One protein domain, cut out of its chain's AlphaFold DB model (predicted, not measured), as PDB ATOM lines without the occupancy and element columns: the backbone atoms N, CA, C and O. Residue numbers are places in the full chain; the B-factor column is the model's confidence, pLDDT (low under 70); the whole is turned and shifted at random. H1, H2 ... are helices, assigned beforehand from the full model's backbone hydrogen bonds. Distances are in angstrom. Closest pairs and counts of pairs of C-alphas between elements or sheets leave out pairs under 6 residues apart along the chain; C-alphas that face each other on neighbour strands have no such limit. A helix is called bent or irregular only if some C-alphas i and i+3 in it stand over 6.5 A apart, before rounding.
ATOM      1  N   LYS A 139     208.958 242.670 252.631       55.72
ATOM      2  CA  LYS A 139     207.598 243.213 252.431       55.72
ATOM      3  C   LYS A 139     207.582 244.529 251.636       55.72
ATOM      4  O   LYS A 139     206.501 245.037 251.342       55.72
ATOM      5  N   LYS A 140     208.749 245.064 251.257       65.31
ATOM      6  CA  LYS A 140     208.924 246.344 250.545       65.31
ATOM      7  C   LYS A 140     209.467 246.111 249.122       65.31
ATOM      8  O   LYS A 140     210.116 245.094 248.875       65.31
ATOM      9  N   PRO A 141     209.202 247.009 248.153       71.94
ATOM     10  CA  PRO A 141     209.816 246.927 246.829       71.94
ATOM     11  C   PRO A 141     211.297 247.334 246.912       71.94
ATOM     12  O   PRO A 141     211.647 248.280 247.617       71.94
ATOM     13  N   LEU A 142     212.178 246.660 246.164       80.31
ATOM     14  CA  LEU A 142     213.634 246.838 246.276       80.31
ATOM     15  C   LEU A 142     214.144 248.302 246.143       80.31
ATOM     16  O   LEU A 142     215.044 248.672 246.902       80.31
ATOM     17  N   PRO A 143     213.556 249.186 245.299       83.44
ATOM     18  CA  PRO A 143     213.922 250.610 245.229       83.44
ATOM     19  C   PRO A 143     213.692 251.425 246.517       83.44
ATOM     20  O   PRO A 143     214.116 252.580 246.582       83.44
ATOM     21  N   GLU A 144     212.986 250.868 247.507       81.06
ATOM     22  CA  GLU A 144     212.726 251.459 248.832       81.06
ATOM     23  C   GLU A 144     213.521 250.774 249.960       81.06
ATOM     24  O   GLU A 144     213.515 251.260 251.087       81.06
ATOM     25  N   VAL A 145     214.226 249.682 249.646       81.69
ATOM     26  CA  VAL A 145     215.128 248.957 250.556       81.69
ATOM     27  C   VAL A 145     216.565 249.455 250.385       81.69
ATOM     28  O   VAL A 145     217.197 249.873 251.354       81.69
ATOM     29  N   LEU A 146     217.074 249.435 249.148       86.69
ATOM     30  CA  LEU A 146     218.445 249.846 248.829       86.69
ATOM     31  C   LEU A 146     218.653 251.354 249.038       86.69
ATOM     32  O   LEU A 146     217.740 252.159 248.821       86.69
ATOM     33  N   ASN A 147     219.883 251.757 249.366       90.12
ATOM     34  CA  ASN A 147     220.307 253.153 249.219       90.12
ATOM     35  C   ASN A 147     220.658 253.472 247.748       90.12
ATOM     36  O   ASN A 147     220.625 252.602 246.874       90.12
ATOM     37  N   ASP A 148     220.962 254.734 247.444       90.94
ATOM     38  CA  ASP A 148     221.183 255.168 246.058       90.94
ATOM     39  C   ASP A 148     222.523 254.691 245.461       90.94
ATOM     40  O   ASP A 148     222.626 254.567 244.239       90.94
ATOM     41  N   VAL A 149     223.509 254.338 246.296       91.81
ATOM     42  CA  VAL A 149     224.775 253.722 245.859       91.81
ATOM     43  C   VAL A 149     224.525 252.283 245.412       91.81
ATOM     44  O   VAL A 149     224.873 251.929 244.288       91.81
ATOM     45  N   ALA A 150     223.826 251.483 246.222       92.06
ATOM     46  CA  ALA A 150     223.467 250.109 245.876       92.06
ATOM     47  C   ALA A 150     222.506 250.025 244.672       92.06
ATOM     48  O   ALA A 150     222.653 249.144 243.826       92.06
ATOM     49  N   LYS A 151     221.568 250.975 244.509       93.75
ATOM     50  CA  LYS A 151     220.749 251.080 243.277       93.75
ATOM     51  C   LYS A 151     221.610 251.323 242.041       93.75
ATOM     52  O   LYS A 151     221.355 250.728 240.993       93.75
ATOM     53  N   PHE A 152     222.613 252.197 242.144       93.69
ATOM     54  CA  PHE A 152     223.538 252.431 241.042       93.69
ATOM     55  C   PHE A 152     224.374 251.176 240.764       93.69
ATOM     56  O   PHE A 152     224.373 250.712 239.631       93.69
ATOM     57  N   ALA A 153     224.974 250.561 241.788       93.56
ATOM     58  CA  ALA A 153     225.772 249.342 241.658       93.56
ATOM     59  C   ALA A 153     224.991 248.168 241.037       93.56
ATOM     60  O   ALA A 153     225.492 247.543 240.109       93.56
ATOM     61  N   TYR A 154     223.737 247.927 241.440       94.75
ATOM     62  CA  TYR A 154     222.854 246.925 240.815       94.75
ATOM     63  C   TYR A 154     222.650 247.209 239.319       94.75
ATOM     64  O   TYR A 154     222.853 246.327 238.480       94.75
ATOM     65  N   SER A 155     222.314 248.450 238.956       94.88
ATOM     66  CA  SER A 155     222.111 248.807 237.550       94.88
ATOM     67  C   SER A 155     223.413 248.774 236.734       94.88
ATOM     68  O   SER A 155     223.355 248.428 235.554       94.88
ATOM     69  N   SER A 156     224.564 249.086 237.343       93.25
ATOM     70  CA  SER A 156     225.902 249.013 236.735       93.25
ATOM     71  C   SER A 156     226.376 247.579 236.532       93.25
ATOM     72  O   SER A 156     226.841 247.245 235.447       93.25
ATOM     73  N   LEU A 157     226.192 246.703 237.523       93.62
ATOM     74  CA  LEU A 157     226.515 245.279 237.424       93.62
ATOM     75  C   LEU A 157     225.758 244.629 236.256       93.62
ATOM     76  O   LEU A 157     226.344 243.906 235.449       93.62
ATOM     77  N   VAL A 158     224.466 244.946 236.117       94.44
ATOM     78  CA  VAL A 158     223.646 244.513 234.977       94.44
ATOM     79  C   VAL A 158     224.124 245.138 233.661       94.44
ATOM     80  O   VAL A 158     224.209 244.427 232.661       94.44
ATOM     81  N   ALA A 159     224.479 246.429 233.646       93.00
ATOM     82  CA  ALA A 159     224.999 247.103 232.454       93.00
ATOM     83  C   ALA A 159     226.319 246.495 231.951       93.00
ATOM     84  O   ALA A 159     226.452 246.298 230.749       93.00
ATOM     85  N   VAL A 160     227.245 246.123 232.843       90.75
ATOM     86  CA  VAL A 160     228.524 245.473 232.496       90.75
ATOM     87  C   VAL A 160     228.329 244.010 232.074       90.75
ATOM     88  O   VAL A 160     228.928 243.554 231.102       90.75
ATOM     89  N   CYS A 161     227.463 243.251 232.754       91.62
ATOM     90  CA  CYS A 161     227.229 241.843 232.401       91.62
ATOM     91  C   CYS A 161     226.507 241.664 231.050       91.62
ATOM     92  O   CYS A 161     226.632 240.611 230.425       91.62
ATOM     93  N   LEU A 162     225.741 242.660 230.591       92.62
ATOM     94  CA  LEU A 162     224.935 242.554 229.372       92.62
ATOM     95  C   LEU A 162     225.772 242.430 228.081       92.62
ATOM     96  O   LEU A 162     225.548 241.452 227.366       92.62
ATOM     97  N   PRO A 163     226.741 243.316 227.765       89.31
ATOM     98  CA  PRO A 163     227.644 243.125 226.629       89.31
ATOM     99  C   PRO A 163     228.466 241.835 226.733       89.31
ATOM    100  O   PRO A 163     228.489 241.062 225.780       89.31
ATOM    101  N   ASN A 164     229.030 241.530 227.906       87.75
ATOM    102  CA  ASN A 164     229.863 240.336 228.127       87.75
ATOM    103  C   ASN A 164     229.121 239.008 227.866       87.75
ATOM    104  O   ASN A 164     229.736 237.978 227.590       87.75
ATOM    105  N   LEU A 165     227.785 239.009 227.944       90.69
ATOM    106  CA  LEU A 165     226.942 237.882 227.539       90.69
ATOM    107  C   LEU A 165     226.402 238.017 226.104       90.69
ATOM    108  O   LEU A 165     226.184 237.002 225.435       90.69
ATOM    109  N   PHE A 166     226.132 239.244 225.648       92.31
ATOM    110  CA  PHE A 166     225.273 239.550 224.501       92.31
ATOM    111  C   PHE A 166     225.764 240.757 223.667       92.31
ATOM    112  O   PHE A 166     224.970 241.624 223.303       92.31
ATOM    113  N   GLU A 167     227.054 240.793 223.330       88.88
ATOM    114  CA  GLU A 167     227.726 241.832 222.518       88.88
ATOM    115  C   GLU A 167     227.105 242.073 221.125       88.88
ATOM    116  O   GLU A 167     227.072 243.197 220.623       88.88
ATOM    117  N   ASN A 168     226.599 241.003 220.501       89.75
ATOM    118  CA  ASN A 168     226.177 240.976 219.102       89.75
ATOM    119  C   ASN A 168     225.086 242.022 218.779       89.75
ATOM    120  O   ASN A 168     224.136 242.201 219.544       89.75
ATOM    121  N   GLU A 169     225.151 242.633 217.587       89.56
ATOM    122  CA  GLU A 169     224.271 243.738 217.144       89.56
ATOM    123  C   GLU A 169     222.768 243.499 217.389       89.56
ATOM    124  O   GLU A 169     222.045 244.399 217.818       89.56
ATOM    125  N   TRP A 170     222.281 242.270 217.175       90.75
ATOM    126  CA  TRP A 170     220.868 241.906 217.374       90.75
ATOM    127  C   TRP A 170     220.407 241.927 218.843       90.75
ATOM    128  O   TRP A 170     219.204 241.864 219.106       90.75
ATOM    129  N   ASN A 171     221.331 242.031 219.800       92.75
ATOM    130  CA  ASN A 171     221.040 242.171 221.222       92.75
ATOM    131  C   ASN A 171     221.188 243.606 221.747       92.75
ATOM    132  O   ASN A 171     220.537 243.908 222.743       92.75
ATOM    133  N   LYS A 172     221.931 244.516 221.094       91.62
ATOM    134  CA  LYS A 172     222.177 245.885 221.611       91.62
ATOM    135  C   LYS A 172     220.900 246.621 222.032       91.62
ATOM    136  O   LYS A 172     220.818 247.139 223.145       91.62
ATOM    137  N   GLN A 173     219.854 246.593 221.199       92.81
ATOM    138  CA  GLN A 173     218.559 247.210 221.528       92.81
ATOM    139  C   GLN A 173     217.878 246.557 222.749       92.81
ATOM    140  O   GLN A 173     217.187 247.238 223.507       92.81
ATOM    141  N   TRP A 174     218.063 245.250 222.955       93.75
ATOM    142  CA  TRP A 174     217.542 244.531 224.120       93.75
ATOM    143  C   TRP A 174     218.364 244.836 225.379       93.75
ATOM    144  O   TRP A 174     217.762 245.162 226.399       93.75
ATOM    145  N   ASN A 175     219.701 244.849 225.298       94.50
ATOM    146  CA  ASN A 175     220.591 245.246 226.398       94.50
ATOM    147  C   ASN A 175     220.213 246.653 226.907       94.50
ATOM    148  O   ASN A 175     219.927 246.845 228.091       94.50
ATOM    149  N   LEU A 176     220.100 247.618 225.986       94.31
ATOM    150  CA  LEU A 176     219.703 248.998 226.282       94.31
ATOM    151  C   LEU A 176     218.304 249.108 226.883       94.31
ATOM    152  O   LEU A 176     218.100 249.885 227.816       94.31
ATOM    153  N   LYS A 177     217.331 248.347 226.367       93.94
ATOM    154  CA  LYS A 177     215.981 248.322 226.941       93.94
ATOM    155  C   LYS A 177     216.016 247.781 228.374       93.94
ATOM    156  O   LYS A 177     215.384 248.373 229.242       93.94
ATOM    157  N   THR A 178     216.753 246.698 228.625       94.00
ATOM    158  CA  THR A 178     216.867 246.066 229.948       94.00
ATOM    159  C   THR A 178     217.427 247.041 230.981       94.00
ATOM    160  O   THR A 178     216.771 247.275 231.995       94.00
ATOM    161  N   VAL A 179     218.555 247.701 230.693       93.81
ATOM    162  CA  VAL A 179     219.120 248.727 231.588       93.81
ATOM    163  C   VAL A 179     218.158 249.900 231.767       93.81
ATOM    164  O   VAL A 179     217.831 250.243 232.899       93.81
ATOM    165  N   LYS A 180     217.601 250.470 230.688       94.44
ATOM    166  CA  LYS A 180     216.678 251.621 230.787       94.44
ATOM    167  C   LYS A 180     215.382 251.283 231.548       94.44
ATOM    168  O   LYS A 180     214.854 252.149 232.247       94.44
ATOM    169  N   SER A 181     214.891 250.040 231.483       92.44
ATOM    170  CA  SER A 181     213.796 249.543 232.334       92.44
ATOM    171  C   SER A 181     214.221 249.410 233.802       92.44
ATOM    172  O   SER A 181     213.502 249.892 234.680       92.44
ATOM    173  N   LEU A 182     215.370 248.784 234.084       93.06
ATOM    174  CA  LEU A 182     215.911 248.596 235.439       93.06
ATOM    175  C   LEU A 182     216.186 249.932 236.135       93.06
ATOM    176  O   LEU A 182     215.632 250.190 237.201       93.06
ATOM    177  N   SER A 183     216.941 250.833 235.506       94.00
ATOM    178  CA  SER A 183     217.259 252.141 236.086       94.00
ATOM    179  C   SER A 183     216.002 252.980 236.359       94.00
ATOM    180  O   SER A 183     215.945 253.705 237.351       94.00
ATOM    181  N   LYS A 184     214.958 252.852 235.521       92.75
ATOM    182  CA  LYS A 184     213.650 253.495 235.739       92.75
ATOM    183  C   LYS A 184     212.904 252.903 236.940       92.75
ATOM    184  O   LYS A 184     212.314 253.660 237.706       92.75
ATOM    185  N   TYR A 185     212.918 251.579 237.107       90.31
ATOM    186  CA  TYR A 185     212.322 250.895 238.261       90.31
ATOM    187  C   TYR A 185     213.038 251.269 239.569       90.31
ATOM    188  O   TYR A 185     212.383 251.652 240.536       90.31
ATOM    189  N   LEU A 186     214.373 251.294 239.551       90.88
ATOM    190  CA  LEU A 186     215.234 251.755 240.648       90.88
ATOM    191  C   LEU A 186     215.181 253.277 240.897       90.88
ATOM    192  O   LEU A 186     215.853 253.764 241.800       90.88
ATOM    193  N   LYS A 187     214.370 254.031 240.137       93.94
ATOM    194  CA  LYS A 187     214.173 255.489 240.272       93.94
ATOM    195  C   LYS A 187     215.476 256.310 240.097       93.94
ATOM    196  O   LYS A 187     215.581 257.405 240.644       93.94
ATOM    197  N   LEU A 188     216.458 255.806 239.334       94.25
ATOM    198  CA  LEU A 188     217.782 256.435 239.179       94.25
ATOM    199  C   LEU A 188     217.740 257.797 238.444       94.25
ATOM    200  O   LEU A 188     216.904 257.999 237.554       94.25
ATOM    201  N   PRO A 189     218.668 258.731 238.748       94.56
ATOM    202  CA  PRO A 189     218.793 260.008 238.040       94.56
ATOM    203  C   PRO A 189     219.092 259.841 236.545       94.56
ATOM    204  O   PRO A 189     219.840 258.953 236.144       94.56
ATOM    205  N   LYS A 190     218.591 260.765 235.710       92.88
ATOM    206  CA  LYS A 190     218.795 260.737 234.244       92.88
ATOM    207  C   LYS A 190     220.268 260.631 233.827       92.88
ATOM    208  O   LYS A 190     220.563 259.926 232.873       92.88
ATOM    209  N   GLN A 191     221.169 261.310 234.540       91.75
ATOM    210  CA  GLN A 191     222.611 261.263 234.271       91.75
ATOM    211  C   GLN A 191     223.167 259.843 234.440       91.75
ATOM    212  O   GLN A 191     223.871 259.364 233.561       91.75
ATOM    213  N   SER A 192     222.768 259.137 235.504       92.50
ATOM    214  CA  SER A 192     223.121 257.731 235.719       92.50
ATOM    215  C   SER A 192     222.597 256.840 234.591       92.50
ATOM    216  O   SER A 192     223.340 256.003 234.098       92.50
ATOM    217  N   VAL A 193     221.349 257.041 234.140       93.00
ATOM    218  CA  VAL A 193     220.777 256.283 233.006       93.00
ATOM    219  C   VAL A 193     221.593 256.491 231.726       93.00
ATOM    220  O   VAL A 193     221.787 255.539 230.975       93.00
ATOM    221  N   GLU A 194     222.091 257.704 231.481       91.06
ATOM    222  CA  GLU A 194     222.921 258.008 230.310       91.06
ATOM    223  C   GLU A 194     224.286 257.305 230.394       91.06
ATOM    224  O   GLU A 194     224.645 256.564 229.481       91.06
ATOM    225  N   THR A 195     224.996 257.422 231.525       90.00
ATOM    226  CA  THR A 195     226.263 256.702 231.774       90.00
ATOM    227  C   THR A 195     226.101 255.191 231.594       90.00
ATOM    228  O   THR A 195     226.873 254.564 230.873       90.00
ATOM    229  N   LEU A 196     225.046 254.613 232.175       90.94
ATOM    230  CA  LEU A 196     224.720 253.190 232.063       90.94
ATOM    231  C   LEU A 196     224.333 252.764 230.636       90.94
ATOM    232  O   LEU A 196     224.455 251.592 230.293       90.94
ATOM    233  N   SER A 197     223.868 253.696 229.798       91.56
ATOM    234  CA  SER A 197     223.602 253.433 228.376       91.56
ATOM    235  C   SER A 197     224.899 253.360 227.580       91.56
ATOM    236  O   SER A 197     225.076 252.433 226.798       91.56
ATOM    237  N   ILE A 198     225.825 254.288 227.841       88.31
ATOM    238  CA  ILE A 198     227.155 254.320 227.222       88.31
ATOM    239  C   ILE A 198     227.934 253.043 227.575       88.31
ATOM    240  O   ILE A 198     228.470 252.402 226.678       88.31
ATOM    241  N   MET A 199     227.893 252.596 228.838       85.94
ATOM    242  CA  MET A 199     228.504 251.327 229.285       85.94
ATOM    243  C   MET A 199     227.953 250.076 228.566       85.94
ATOM    244  O   MET A 199     228.624 249.049 228.526       85.94
ATOM    245  N   VAL A 200     226.737 250.139 228.007       88.38
ATOM    246  CA  VAL A 200     226.132 249.054 227.210       88.38
ATOM    247  C   VAL A 200     226.438 249.186 225.713       88.38
ATOM    248  O   VAL A 200     226.452 248.181 225.001       88.38
ATOM    249  N   GLU A 201     226.635 250.409 225.221       86.12
ATOM    250  CA  GLU A 201     226.894 250.707 223.807       86.12
ATOM    251  C   GLU A 201     228.381 250.569 223.435       86.12
ATOM    252  O   GLU A 201     228.667 250.106 222.327       86.12
ATOM    253  N   ASP A 202     229.303 250.885 224.353       77.94
ATOM    254  CA  ASP A 202     230.755 250.725 224.189       77.94
ATOM    255  C   ASP A 202     231.383 249.864 225.311       77.94
ATOM    256  O   ASP A 202     231.866 250.391 226.319       77.94
ATOM    257  N   PRO A 203     231.418 248.526 225.150       60.78
ATOM    258  CA  PRO A 203     232.059 247.631 226.112       60.78
ATOM    259  C   PRO A 203     233.595 247.708 226.119       60.78
ATOM    260  O   PRO A 203     234.216 247.149 227.021       60.78
ATOM    261  N   ASN A 204     234.224 248.400 225.158       62.28
ATOM    262  CA  ASN A 204     235.679 248.593 225.131       62.28
ATOM    263  C   ASN A 204     236.125 249.806 225.969       62.28
ATOM    264  O   ASN A 204     237.314 250.122 226.025       62.28
ATOM    265  N   HIS A 205     235.196 250.487 226.652       60.31
ATOM    266  CA  HIS A 205     235.495 251.602 227.548       60.31
ATOM    267  C   HIS A 205     236.095 251.109 228.886       60.31
ATOM    268  O   HIS A 205     235.468 251.183 229.947       60.31
ATOM    269  N   HIS A 206     237.331 250.599 228.822       51.19
ATOM    270  CA  HIS A 206     238.014 249.803 229.854       51.19
ATOM    271  C   HIS A 206     237.926 250.330 231.303       51.19
ATOM    272  O   HIS A 206     237.824 249.520 232.224       51.19
ATOM    273  N   ASP A 207     237.897 251.648 231.523       50.78
ATOM    274  CA  ASP A 207     237.860 252.266 232.864       50.78
ATOM    275  C   ASP A 207     236.540 252.058 233.648       50.78
ATOM    276  O   ASP A 207     236.452 252.427 234.817       50.78
ATOM    277  N   LEU A 208     235.499 251.490 233.023       51.06
ATOM    278  CA  LEU A 208     234.160 251.303 233.614       51.06
ATOM    279  C   LEU A 208     233.717 249.830 233.721       51.06
ATOM    280  O   LEU A 208     232.616 249.550 234.197       51.06
ATOM    281  N   ALA A 209     234.549 248.884 233.277       58.44
ATOM    282  CA  ALA A 209     234.113 247.533 232.916       58.44
ATOM    283  C   ALA A 209     234.272 246.447 234.006       58.44
ATOM    284  O   ALA A 209     234.007 245.276 233.729       58.44
ATOM    285  N   ASN A 210     234.694 246.779 235.235       74.00
ATOM    286  CA  ASN A 210     234.846 245.762 236.283       74.00
ATOM    287  C   ASN A 210     233.515 245.470 237.008       74.00
ATOM    288  O   ASN A 210     233.069 246.237 237.862       74.00
ATOM    289  N   ALA A 211     232.908 244.325 236.686       83.56
ATOM    290  CA  ALA A 211     231.708 243.812 237.350       83.56
ATOM    291  C   ALA A 211     231.926 243.507 238.844       83.56
ATOM    292  O   ALA A 211     230.983 243.585 239.633       83.56
ATOM    293  N   ASP A 212     233.150 243.176 239.243       87.56
ATOM    294  CA  ASP A 212     233.442 242.682 240.586       87.56
ATOM    295  C   ASP A 212     233.362 243.831 241.605       87.56
ATOM    296  O   ASP A 212     232.730 243.672 242.642       87.56
ATOM    297  N   VAL A 213     233.801 245.044 241.240       89.25
ATOM    298  CA  VAL A 213     233.635 246.268 242.058       89.25
ATOM    299  C   VAL A 213     232.157 246.573 242.338       89.25
ATOM    300  O   VAL A 213     231.784 246.933 243.451       89.25
ATOM    301  N   PHE A 214     231.278 246.406 241.343       91.38
ATOM    302  CA  PHE A 214     229.834 246.579 241.553       91.38
ATOM    303  C   PHE A 214     229.208 245.426 242.348       91.38
ATOM    304  O   PHE A 214     228.147 245.608 242.939       91.38
ATOM    305  N   THR A 215     229.853 244.259 242.377       91.88
ATOM    306  CA  THR A 215     229.447 243.110 243.192       91.88
ATOM    307  C   THR A 215     229.841 243.335 244.655       91.88
ATOM    308  O   THR A 215     228.987 243.224 245.529       91.88
ATOM    309  N   GLU A 216     231.080 243.758 244.922       91.81
ATOM    310  CA  GLU A 216     231.576 244.154 246.249       91.81
ATOM    311  C   GLU A 216     230.690 245.244 246.873       91.81
ATOM    312  O   GLU A 216     230.142 245.044 247.953       91.81
ATOM    313  N   VAL A 217     230.425 246.339 246.147       92.88
ATOM    314  CA  VAL A 217     229.569 247.449 246.618       92.88
ATOM    315  C   VAL A 217     228.118 247.024 246.911       92.88
ATOM    316  O   VAL A 217     227.435 247.686 247.690       92.88
ATOM    317  N   LEU A 218     227.624 245.930 246.317       91.56
ATOM    318  CA  LEU A 218     226.321 245.354 246.674       91.56
ATOM    319  C   LEU A 218     226.397 244.473 247.923       91.56
ATOM    320  O   LEU A 218     225.492 244.526 248.749       91.56
ATOM    321  N   LEU A 219     227.450 243.665 248.059       91.62
ATOM    322  CA  LEU A 219     227.635 242.747 249.187       91.62
ATOM    323  C   LEU A 219     228.024 243.472 250.487       91.62
ATOM    324  O   LEU A 219     227.688 242.995 251.568       91.62
ATOM    325  N   GLU A 220     228.677 244.633 250.394       91.75
ATOM    326  CA  GLU A 220     228.956 245.522 251.529       91.75
ATOM    327  C   GLU A 220     227.748 246.388 251.948       91.75
ATOM    328  O   GLU A 220     227.796 247.045 252.992       91.75
ATOM    329  N   ASP A 221     226.658 246.419 251.169       88.75
ATOM    330  CA  ASP A 221     225.532 247.316 251.437       88.75
ATOM    331  C   ASP A 221     224.664 246.845 252.625       88.75
ATOM    332  O   ASP A 221     224.009 245.802 252.543       88.75
ATOM    333  N   PRO A 222     224.539 247.631 253.714       85.44
ATOM    334  CA  PRO A 222     223.823 247.202 254.913       85.44
ATOM    335  C   PRO A 222     222.294 247.126 254.749       85.44
ATOM    336  O   PRO A 222     221.620 246.634 255.657       85.44
ATOM    337  N   SER A 223     221.717 247.587 253.628       84.56
ATOM    338  CA  SER A 223     220.308 247.322 253.310       84.56
ATOM    339  C   SER A 223     220.102 245.978 252.601       84.56
ATOM    340  O   SER A 223     218.996 245.430 252.674       84.56
ATOM    341  N   LEU A 224     221.119 245.415 251.934       84.50
ATOM    342  CA  LEU A 224     221.028 244.133 251.227       84.50
ATOM    343  C   LEU A 224     221.263 242.948 252.180       84.50
ATOM    344  O   LEU A 224     222.231 242.205 252.065       84.50
ATOM    345  N   ILE A 225     220.317 242.721 253.100       80.06
ATOM    346  CA  ILE A 225     220.409 241.661 254.131       80.06
ATOM    347  C   ILE A 225     220.644 240.256 253.528       80.06
ATOM    348  O   ILE A 225     221.203 239.390 254.200       80.06
ATOM    349  N   LYS A 226     220.228 240.007 252.275       84.81
ATOM    350  CA  LYS A 226     220.529 238.764 251.544       84.81
ATOM    351  C   LYS A 226     220.811 239.024 250.050       84.81
ATOM    352  O   LYS A 226     219.918 239.553 249.379       84.81
ATOM    353  N   PRO A 227     221.954 238.582 249.483       89.25
ATOM    354  CA  PRO A 227     222.299 238.822 248.071       89.25
ATOM    355  C   PRO A 227     221.297 238.229 247.070       89.25
ATOM    356  O   PRO A 227     221.031 238.809 246.018       89.25
ATOM    357  N   GLU A 228     220.655 237.117 247.441       88.25
ATOM    358  CA  GLU A 228     219.598 236.431 246.682       88.25
ATOM    359  C   GLU A 228     218.391 237.310 246.310       88.25
ATOM    360  O   GLU A 228     217.608 236.931 245.441       88.25
ATOM    361  N   ILE A 229     218.215 238.466 246.957       86.81
ATOM    362  CA  ILE A 229     217.142 239.418 246.655       86.81
ATOM    363  C   ILE A 229     217.318 240.023 245.254       86.81
ATOM    364  O   ILE A 229     216.326 240.194 244.547       86.81
ATOM    365  N   ILE A 230     218.557 240.282 244.821       91.19
ATOM    366  CA  ILE A 230     218.859 240.890 243.515       91.19
ATOM    367  C   ILE A 230     218.353 240.019 242.343       91.19
ATOM    368  O   ILE A 230     217.498 240.488 241.590       91.19
ATOM    369  N   PRO A 231     218.766 238.742 242.175       92.69
ATOM    370  CA  PRO A 231     218.272 237.908 241.075       92.69
ATOM    371  C   PRO A 231     216.765 237.597 241.157       92.69
ATOM    372  O   PRO A 231     216.134 237.399 240.118       92.69
ATOM    373  N   LYS A 232     216.160 237.593 242.354       88.69
ATOM    374  CA  LYS A 232     214.701 237.449 242.522       88.69
ATOM    375  C   LYS A 232     213.945 238.680 242.009       88.69
ATOM    376  O   LYS A 232     212.969 238.535 241.274       88.69
ATOM    377  N   ASP A 233     214.429 239.881 242.324       88.25
ATOM    378  CA  ASP A 233     213.888 241.145 241.815       88.25
ATOM    379  C   ASP A 233     213.984 241.234 240.281       88.25
ATOM    380  O   ASP A 233     212.993 241.573 239.632       88.25
ATOM    381  N   MET A 234     215.104 240.805 239.683       90.81
ATOM    382  CA  MET A 234     215.256 240.719 238.219       90.81
ATOM    383  C   MET A 234     214.193 239.821 237.558       90.81
ATOM    384  O   MET A 234     213.640 240.179 236.513       90.81
ATOM    385  N   ILE A 235     213.880 238.666 238.162       89.81
ATOM    386  CA  ILE A 235     212.813 237.768 237.686       89.81
ATOM    387  C   ILE A 235     211.458 238.475 237.769       89.81
ATOM    388  O   ILE A 235     210.750 238.547 236.762       89.81
ATOM    389  N   THR A 236     211.113 239.054 238.925       84.75
ATOM    390  CA  THR A 236     209.864 239.814 239.091       84.75
ATOM    391  C   THR A 236     209.749 240.943 238.069       84.75
ATOM    392  O   THR A 236     208.700 241.097 237.438       84.75
ATOM    393  N   GLN A 237     210.820 241.708 237.842       83.81
ATOM    394  CA  GLN A 237     210.804 242.810 236.892       83.81
ATOM    395  C   GLN A 237     210.529 242.313 235.464       83.81
ATOM    396  O   GLN A 237     209.636 242.836 234.793       83.81
ATOM    397  N   ALA A 238     211.230 241.271 235.011       85.81
ATOM    398  CA  ALA A 238     211.046 240.697 233.678       85.81
ATOM    399  C   ALA A 238     209.635 240.116 233.465       85.81
ATOM    400  O   ALA A 238     209.014 240.316 232.414       85.81
ATOM    401  N   LEU A 239     209.093 239.453 234.491       83.06
ATOM    402  CA  LEU A 239     207.707 238.994 234.506       83.06
ATOM    403  C   LEU A 239     206.726 240.173 234.437       83.06
ATOM    404  O   LEU A 239     205.777 240.098 233.663       83.06
ATOM    405  N   SER A 240     206.966 241.279 235.153       76.12
ATOM    406  CA  SER A 240     206.109 242.478 235.104       76.12
ATOM    407  C   SER A 240     206.081 243.156 233.722       76.12
ATOM    408  O   SER A 240     205.038 243.654 233.299       76.12
ATOM    409  N   ASP A 241     207.185 243.075 232.971       73.12
ATOM    410  CA  ASP A 241     207.299 243.513 231.570       73.12
ATOM    411  C   ASP A 241     206.604 242.544 230.577       73.12
ATOM    412  O   ASP A 241     206.528 242.800 229.371       73.12
ATOM    413  N   GLY A 242     206.074 241.416 231.069       74.06
ATOM    414  CA  GLY A 242     205.329 240.426 230.293       74.06
ATOM    415  C   GLY A 242     206.198 239.536 229.398       74.06
ATOM    416  O   GLY A 242     205.702 239.038 228.375       74.06
ATOM    417  N   THR A 243     207.486 239.370 229.727       81.38
ATOM    418  CA  THR A 243     208.467 238.575 228.964       81.38
ATOM    419  C   THR A 243     209.567 238.006 229.864       81.38
ATOM    420  O   THR A 243     210.418 238.761 230.327       81.38
ATOM    421  N   TYR A 244     209.642 236.682 230.013       89.06
ATOM    422  CA  TYR A 244     210.769 236.023 230.683       89.06
ATOM    423  C   TYR A 244     211.612 235.266 229.649       89.06
ATOM    424  O   TYR A 244     211.492 234.059 229.480       89.06
ATOM    425  N   ASP A 245     212.389 235.999 228.847       91.88
ATOM    426  CA  ASP A 245     213.113 235.404 227.716       91.88
ATOM    427  C   ASP A 245     214.400 234.667 228.134       91.88
ATOM    428  O   ASP A 245     214.910 234.809 229.250       91.88
ATOM    429  N   ALA A 246     214.938 233.851 227.224       96.06
ATOM    430  CA  ALA A 246     216.111 233.031 227.520       96.06
ATOM    431  C   ALA A 246     217.388 233.834 227.835       96.06
ATOM    432  O   ALA A 246     218.264 233.323 228.532       96.06
ATOM    433  N   ARG A 247     217.495 235.086 227.370       96.06
ATOM    434  CA  ARG A 247     218.636 235.962 227.677       96.06
ATOM    435  C   ARG A 247     218.529 236.499 229.096       96.06
ATOM    436  O   ARG A 247     219.528 236.506 229.809       96.06
ATOM    437  N   MET A 248     217.320 236.858 229.532       95.88
ATOM    438  CA  MET A 248     217.063 237.255 230.916       95.88
ATOM    439  C   MET A 248     217.413 236.131 231.898       95.88
ATOM    440  O   MET A 248     218.134 236.376 232.857       95.88
ATOM    441  N   ARG A 249     216.987 234.883 231.654       95.88
ATOM    442  CA  ARG A 249     217.306 233.772 232.575       95.88
ATOM    443  C   ARG A 249     218.804 233.443 232.633       95.88
ATOM    444  O   ARG A 249     219.312 233.110 233.701       95.88
ATOM    445  N   VAL A 250     219.529 233.599 231.521       96.88
ATOM    446  CA  VAL A 250     221.001 233.480 231.488       96.88
ATOM    447  C   VAL A 250     221.683 234.634 232.228       96.88
ATOM    448  O   VAL A 250     222.606 234.385 232.996       96.88
ATOM    449  N   LEU A 251     221.201 235.871 232.073       96.69
ATOM    450  CA  LEU A 251     221.685 237.028 232.831       96.69
ATOM    451  C   LEU A 251     221.457 236.841 234.339       96.69
ATOM    452  O   LEU A 251     222.389 237.009 235.117       96.69
ATOM    453  N   VAL A 252     220.261 236.418 234.759       96.88
ATOM    454  CA  VAL A 252     219.952 236.119 236.170       96.88
ATOM    455  C   VAL A 252     220.868 235.020 236.717       96.88
ATOM    456  O   VAL A 252     221.364 235.152 237.834       96.88
ATOM    457  N   ARG A 253     221.161 233.968 235.937       95.75
ATOM    458  CA  ARG A 253     222.137 232.925 236.308       95.75
ATOM    459  C   ARG A 253     223.543 233.498 236.506       95.75
ATOM    460  O   ARG A 253     224.211 233.134 237.467       95.75
ATOM    461  N   GLU A 254     223.980 234.399 235.634       94.69
ATOM    462  CA  GLU A 254     225.321 234.993 235.681       94.69
ATOM    463  C   GLU A 254     225.491 236.026 236.814       94.69
ATOM    464  O   GLU A 254     226.548 236.084 237.441       94.69
ATOM    465  N   ILE A 255     224.433 236.778 237.137       95.62
ATOM    466  CA  ILE A 255     224.363 237.655 238.319       95.62
ATOM    467  C   ILE A 255     224.331 236.820 239.609       95.62
ATOM    468  O   ILE A 255     225.040 237.135 240.561       95.62
ATOM    469  N   SER A 256     223.566 235.720 239.628       96.06
ATOM    470  CA  SER A 256     223.492 234.817 240.788       96.06
ATOM    471  C   SER A 256     224.861 234.229 241.136       96.06
ATOM    472  O   SER A 256     225.222 234.219 242.305       96.06
ATOM    473  N   LYS A 257     225.658 233.818 240.135       94.00
ATOM    474  CA  LYS A 257     227.037 233.343 240.351       94.00
ATOM    475  C   LYS A 257     227.942 234.392 241.008       94.00
ATOM    476  O   LYS A 257     228.720 234.035 241.879       94.00
ATOM    477  N   ARG A 258     227.868 235.663 240.586       93.06
ATOM    478  CA  ARG A 258     228.710 236.739 241.152       93.06
ATOM    479  C   ARG A 258     228.366 237.049 242.603       93.06
ATOM    480  O   ARG A 258     229.256 237.320 243.394       93.06
ATOM    481  N   LEU A 259     227.088 236.956 242.955       93.81
ATOM    482  CA  LEU A 259     226.586 237.181 244.311       93.81
ATOM    483  C   LEU A 259     226.641 235.921 245.209       93.81
ATOM    484  O   LEU A 259     226.012 235.915 246.264       93.81
ATOM    485  N   ASP A 260     227.327 234.856 244.769       93.75
ATOM    486  CA  ASP A 260     227.388 233.519 245.396       93.75
ATOM    487  C   ASP A 260     226.009 232.917 245.764       93.75
ATOM    488  O   ASP A 260     225.806 232.225 246.763       93.75
ATOM    489  N   VAL A 261     224.997 233.197 244.936       93.38
ATOM    490  CA  VAL A 261     223.621 232.735 245.143       93.38
ATOM    491  C   VAL A 261     223.411 231.395 244.447       93.38
ATOM    492  O   VAL A 261     223.307 231.315 243.219       93.38
ATOM    493  N   SER A 262     223.255 230.335 245.243       93.38
ATOM    494  CA  SER A 262     222.931 228.994 244.744       93.38
ATOM    495  C   SER A 262     221.699 229.000 243.831       93.38
ATOM    496  O   SER A 262     220.602 229.413 244.220       93.38
ATOM    497  N   TRP A 263     221.851 228.455 242.620       91.81
ATOM    498  CA  TRP A 263     220.788 228.397 241.609       91.81
ATOM    499  C   TRP A 263     219.531 227.643 242.079       91.81
ATOM    500  O   TRP A 263     218.425 227.905 241.599       91.81
ATOM    501  N   LYS A 264     219.663 226.763 243.081       89.81
ATOM    502  CA  LYS A 264     218.528 226.085 243.728       89.81
ATOM    503  C   LYS A 264     217.563 227.070 244.399       89.81
ATOM    504  O   LYS A 264     216.354 226.876 244.306       89.81
ATOM    505  N   ILE A 265     218.076 228.149 244.998       89.31
ATOM    506  CA  ILE A 265     217.269 229.226 245.601       89.31
ATOM    507  C   ILE A 265     216.475 229.960 244.511       89.31
ATOM    508  O   ILE A 265     215.305 230.294 244.708       89.31
ATOM    509  N   ILE A 266     217.091 230.167 243.343       91.19
ATOM    510  CA  ILE A 266     216.458 230.832 242.200       91.19
ATOM    511  C   ILE A 266     215.334 229.969 241.623       91.19
ATOM    512  O   ILE A 266     214.213 230.457 241.505       91.19
ATOM    513  N   ARG A 267     215.566 228.672 241.371       88.94
ATOM    514  CA  ARG A 267     214.492 227.760 240.933       88.94
ATOM    515  C   ARG A 267     213.373 227.597 241.960       88.94
ATOM    516  O   ARG A 267     212.214 227.504 241.572       88.94
ATOM    517  N   ALA A 268     213.689 227.570 243.256       86.19
ATOM    518  CA  ALA A 268     212.664 227.528 244.299       86.19
ATOM    519  C   ALA A 268     211.769 228.783 244.267       86.19
ATOM    520  O   ALA A 268     210.563 228.683 244.482       86.19
ATOM    521  N   PHE A 269     212.333 229.947 243.928       86.00
ATOM    522  CA  PHE A 269     211.577 231.182 243.714       86.00
ATOM    523  C   PHE A 269     210.780 231.175 242.395       86.00
ATOM    524  O   PHE A 269     209.604 231.534 242.406       86.00
ATOM    525  N   GLU A 270     211.363 230.699 241.286       87.81
ATOM    526  CA  GLU A 270     210.645 230.503 240.013       87.81
ATOM    527  C   GLU A 270     209.417 229.600 240.189       87.81
ATOM    528  O   GLU A 270     208.322 229.951 239.749       87.81
ATOM    529  N   LYS A 271     209.585 228.473 240.895       84.38
ATOM    530  CA  LYS A 271     208.486 227.580 241.272       84.38
ATOM    531  C   LYS A 271     207.487 228.274 242.198       84.38
ATOM    532  O   LYS A 271     206.292 228.182 241.948       84.38
ATOM    533  N   GLY A 272     207.942 229.001 243.219       80.19
ATOM    534  CA  GLY A 272     207.062 229.705 244.159       80.19
ATOM    535  C   GLY A 272     206.103 230.697 243.486       80.19
ATOM    536  O   GLY A 272     204.947 230.798 243.888       80.19
ATOM    537  N   ILE A 273     206.543 231.375 242.419       80.75
ATOM    538  CA  ILE A 273     205.686 232.250 241.599       80.75
ATOM    539  C   ILE A 273     204.573 231.454 240.896       80.75
ATOM    540  O   ILE A 273     203.436 231.924 240.813       80.75
ATOM    541  N   ILE A 274     204.884 230.255 240.397       80.88
ATOM    542  CA  ILE A 274     203.907 229.365 239.758       80.88
ATOM    543  C   ILE A 274     202.953 228.759 240.790       80.88
ATOM    544  O   ILE A 274     201.749 228.793 240.567       80.88
ATOM    545  N   ASP A 275     203.456 228.287 241.930       77.12
ATOM    546  CA  ASP A 275     202.642 227.668 242.984       77.12
ATOM    547  C   ASP A 275     201.594 228.652 243.541       77.12
ATOM    548  O   ASP A 275     200.447 228.268 243.775       77.12
ATOM    549  N   VAL A 276     201.949 229.938 243.687       72.81
ATOM    550  CA  VAL A 276     201.002 231.014 244.041       72.81
ATOM    551  C   VAL A 276     199.963 231.236 242.933       72.81
ATOM    552  O   VAL A 276     198.770 231.325 243.216       72.81
ATOM    553  N   TYR A 277     200.386 231.285 241.666       72.50
ATOM    554  CA  TYR A 277     199.474 231.463 240.529       72.50
ATOM    555  C   TYR A 277     198.505 230.279 240.339       72.50
ATOM    556  O   TYR A 277     197.342 230.472 239.981       72.50
ATOM    557  N   GLU A 278     198.954 229.050 240.594       71.94
ATOM    558  CA  GLU A 278     198.104 227.860 240.535       71.94
ATOM    559  C   GLU A 278     197.095 227.824 241.686       71.94
ATOM    560  O   GLU A 278     195.934 227.494 241.444       71.94
ATOM    561  N   GLN A 279     197.473 228.245 242.899       66.62
ATOM    562  CA  GLN A 279     196.521 228.418 244.005       66.62
ATOM    563  C   GLN A 279     195.390 229.388 243.616       66.62
ATOM    564  O   GLN A 279     194.217 229.030 243.742       66.62
ATOM    565  N   GLU A 280     195.712 230.543 243.022       61.34
ATOM    566  CA  GLU A 280     194.699 231.483 242.512       61.34
ATOM    567  C   GLU A 280     193.837 230.900 241.372       61.34
ATOM    568  O   GLU A 280     192.640 231.181 241.305       61.34
ATOM    569  N   GLU A 281     194.381 230.067 240.473       61.41
ATOM    570  CA  GLU A 281     193.565 229.373 239.458       61.41
ATOM    571  C   GLU A 281     192.637 228.300 240.062       61.41
ATOM    572  O   GLU A 281     191.549 228.047 239.524       61.41
TER     573      GLU A 281
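Overview. This is residues 139 to 281 of the 818 residues of an uncharacterized protein of Strongylocentrotus purpuratus (UniProt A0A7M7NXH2). Helices H1, H2 and H3 form an up-and-down bundle, H4 packs along H1, and the hairpin of H5 and H6 packs on H1 through H6, crossing it steeply. H7 packs on H5 near its beginning, and its residues 274 to 281 stick out as an arm. The printed part has 143 residues with seven named helices, H1 to H7 along the chain, and no named strand; its class is all helix. It is compact, with a radius of gyration of the C-alphas of 14.8 A and spans of 48 by 37 by 27 A.

Arrangement. H1, residues 148 to 166, is the hub. It forms a hairpin with H2, residues 169 to 185, at a shallow tilt of 13 degrees; their closest C-alphas, Leu 162 and Asn 175, are 5.9 A apart. H3, residues 190 to 201, touches H1 with C-alphas Ala 159 and Val 200 closest, 5.7 A. H4, residues 211 to 219, touches H1 at C-alphas Ala 153 and Phe 214, 4.9 A, at a tilt of 34 degrees, only just short of steep. H6, residues 246 to 258, touches H1 with residues 251 to 255 alone, closest C-alphas Leu 162 and Leu 251, 7.3 A. H5, residues 229 to 240, forms a hairpin with H6, closest C-alphas Pro 231 and Val 252, 5.5 A. H7, residues 263 to 281, touches H5 with residues 266 to 270 alone, closest C-alphas Lys 232 and Ile 266, 6.9 A. Every O i to N i+4 pair is within hydrogen-bond range in H4, H5 and H6, against 13 of 15 in H1, 11 of 13 in H2, 7 of 8 in H3 and 14 of 15 in H7.

Along the chain. H1 begins at C-alpha 148 (221.183, 255.168, 246.058) and is 26.9 A long. H2, 25.3 A, is irregular, with C-alphas 170 and 173 7.1 A apart. H7, 27.3 A, ends at C-alpha 281 (193.565, 229.373, 239.458).

Size, cuts and confidence. The C-alphas of Asp 207 and Glu 281 are the farthest apart, 50.3 A. The printed part has no cut and no long link. Confidence is under 70 at residues 139 to 140, 203 to 209 and 279 to 281.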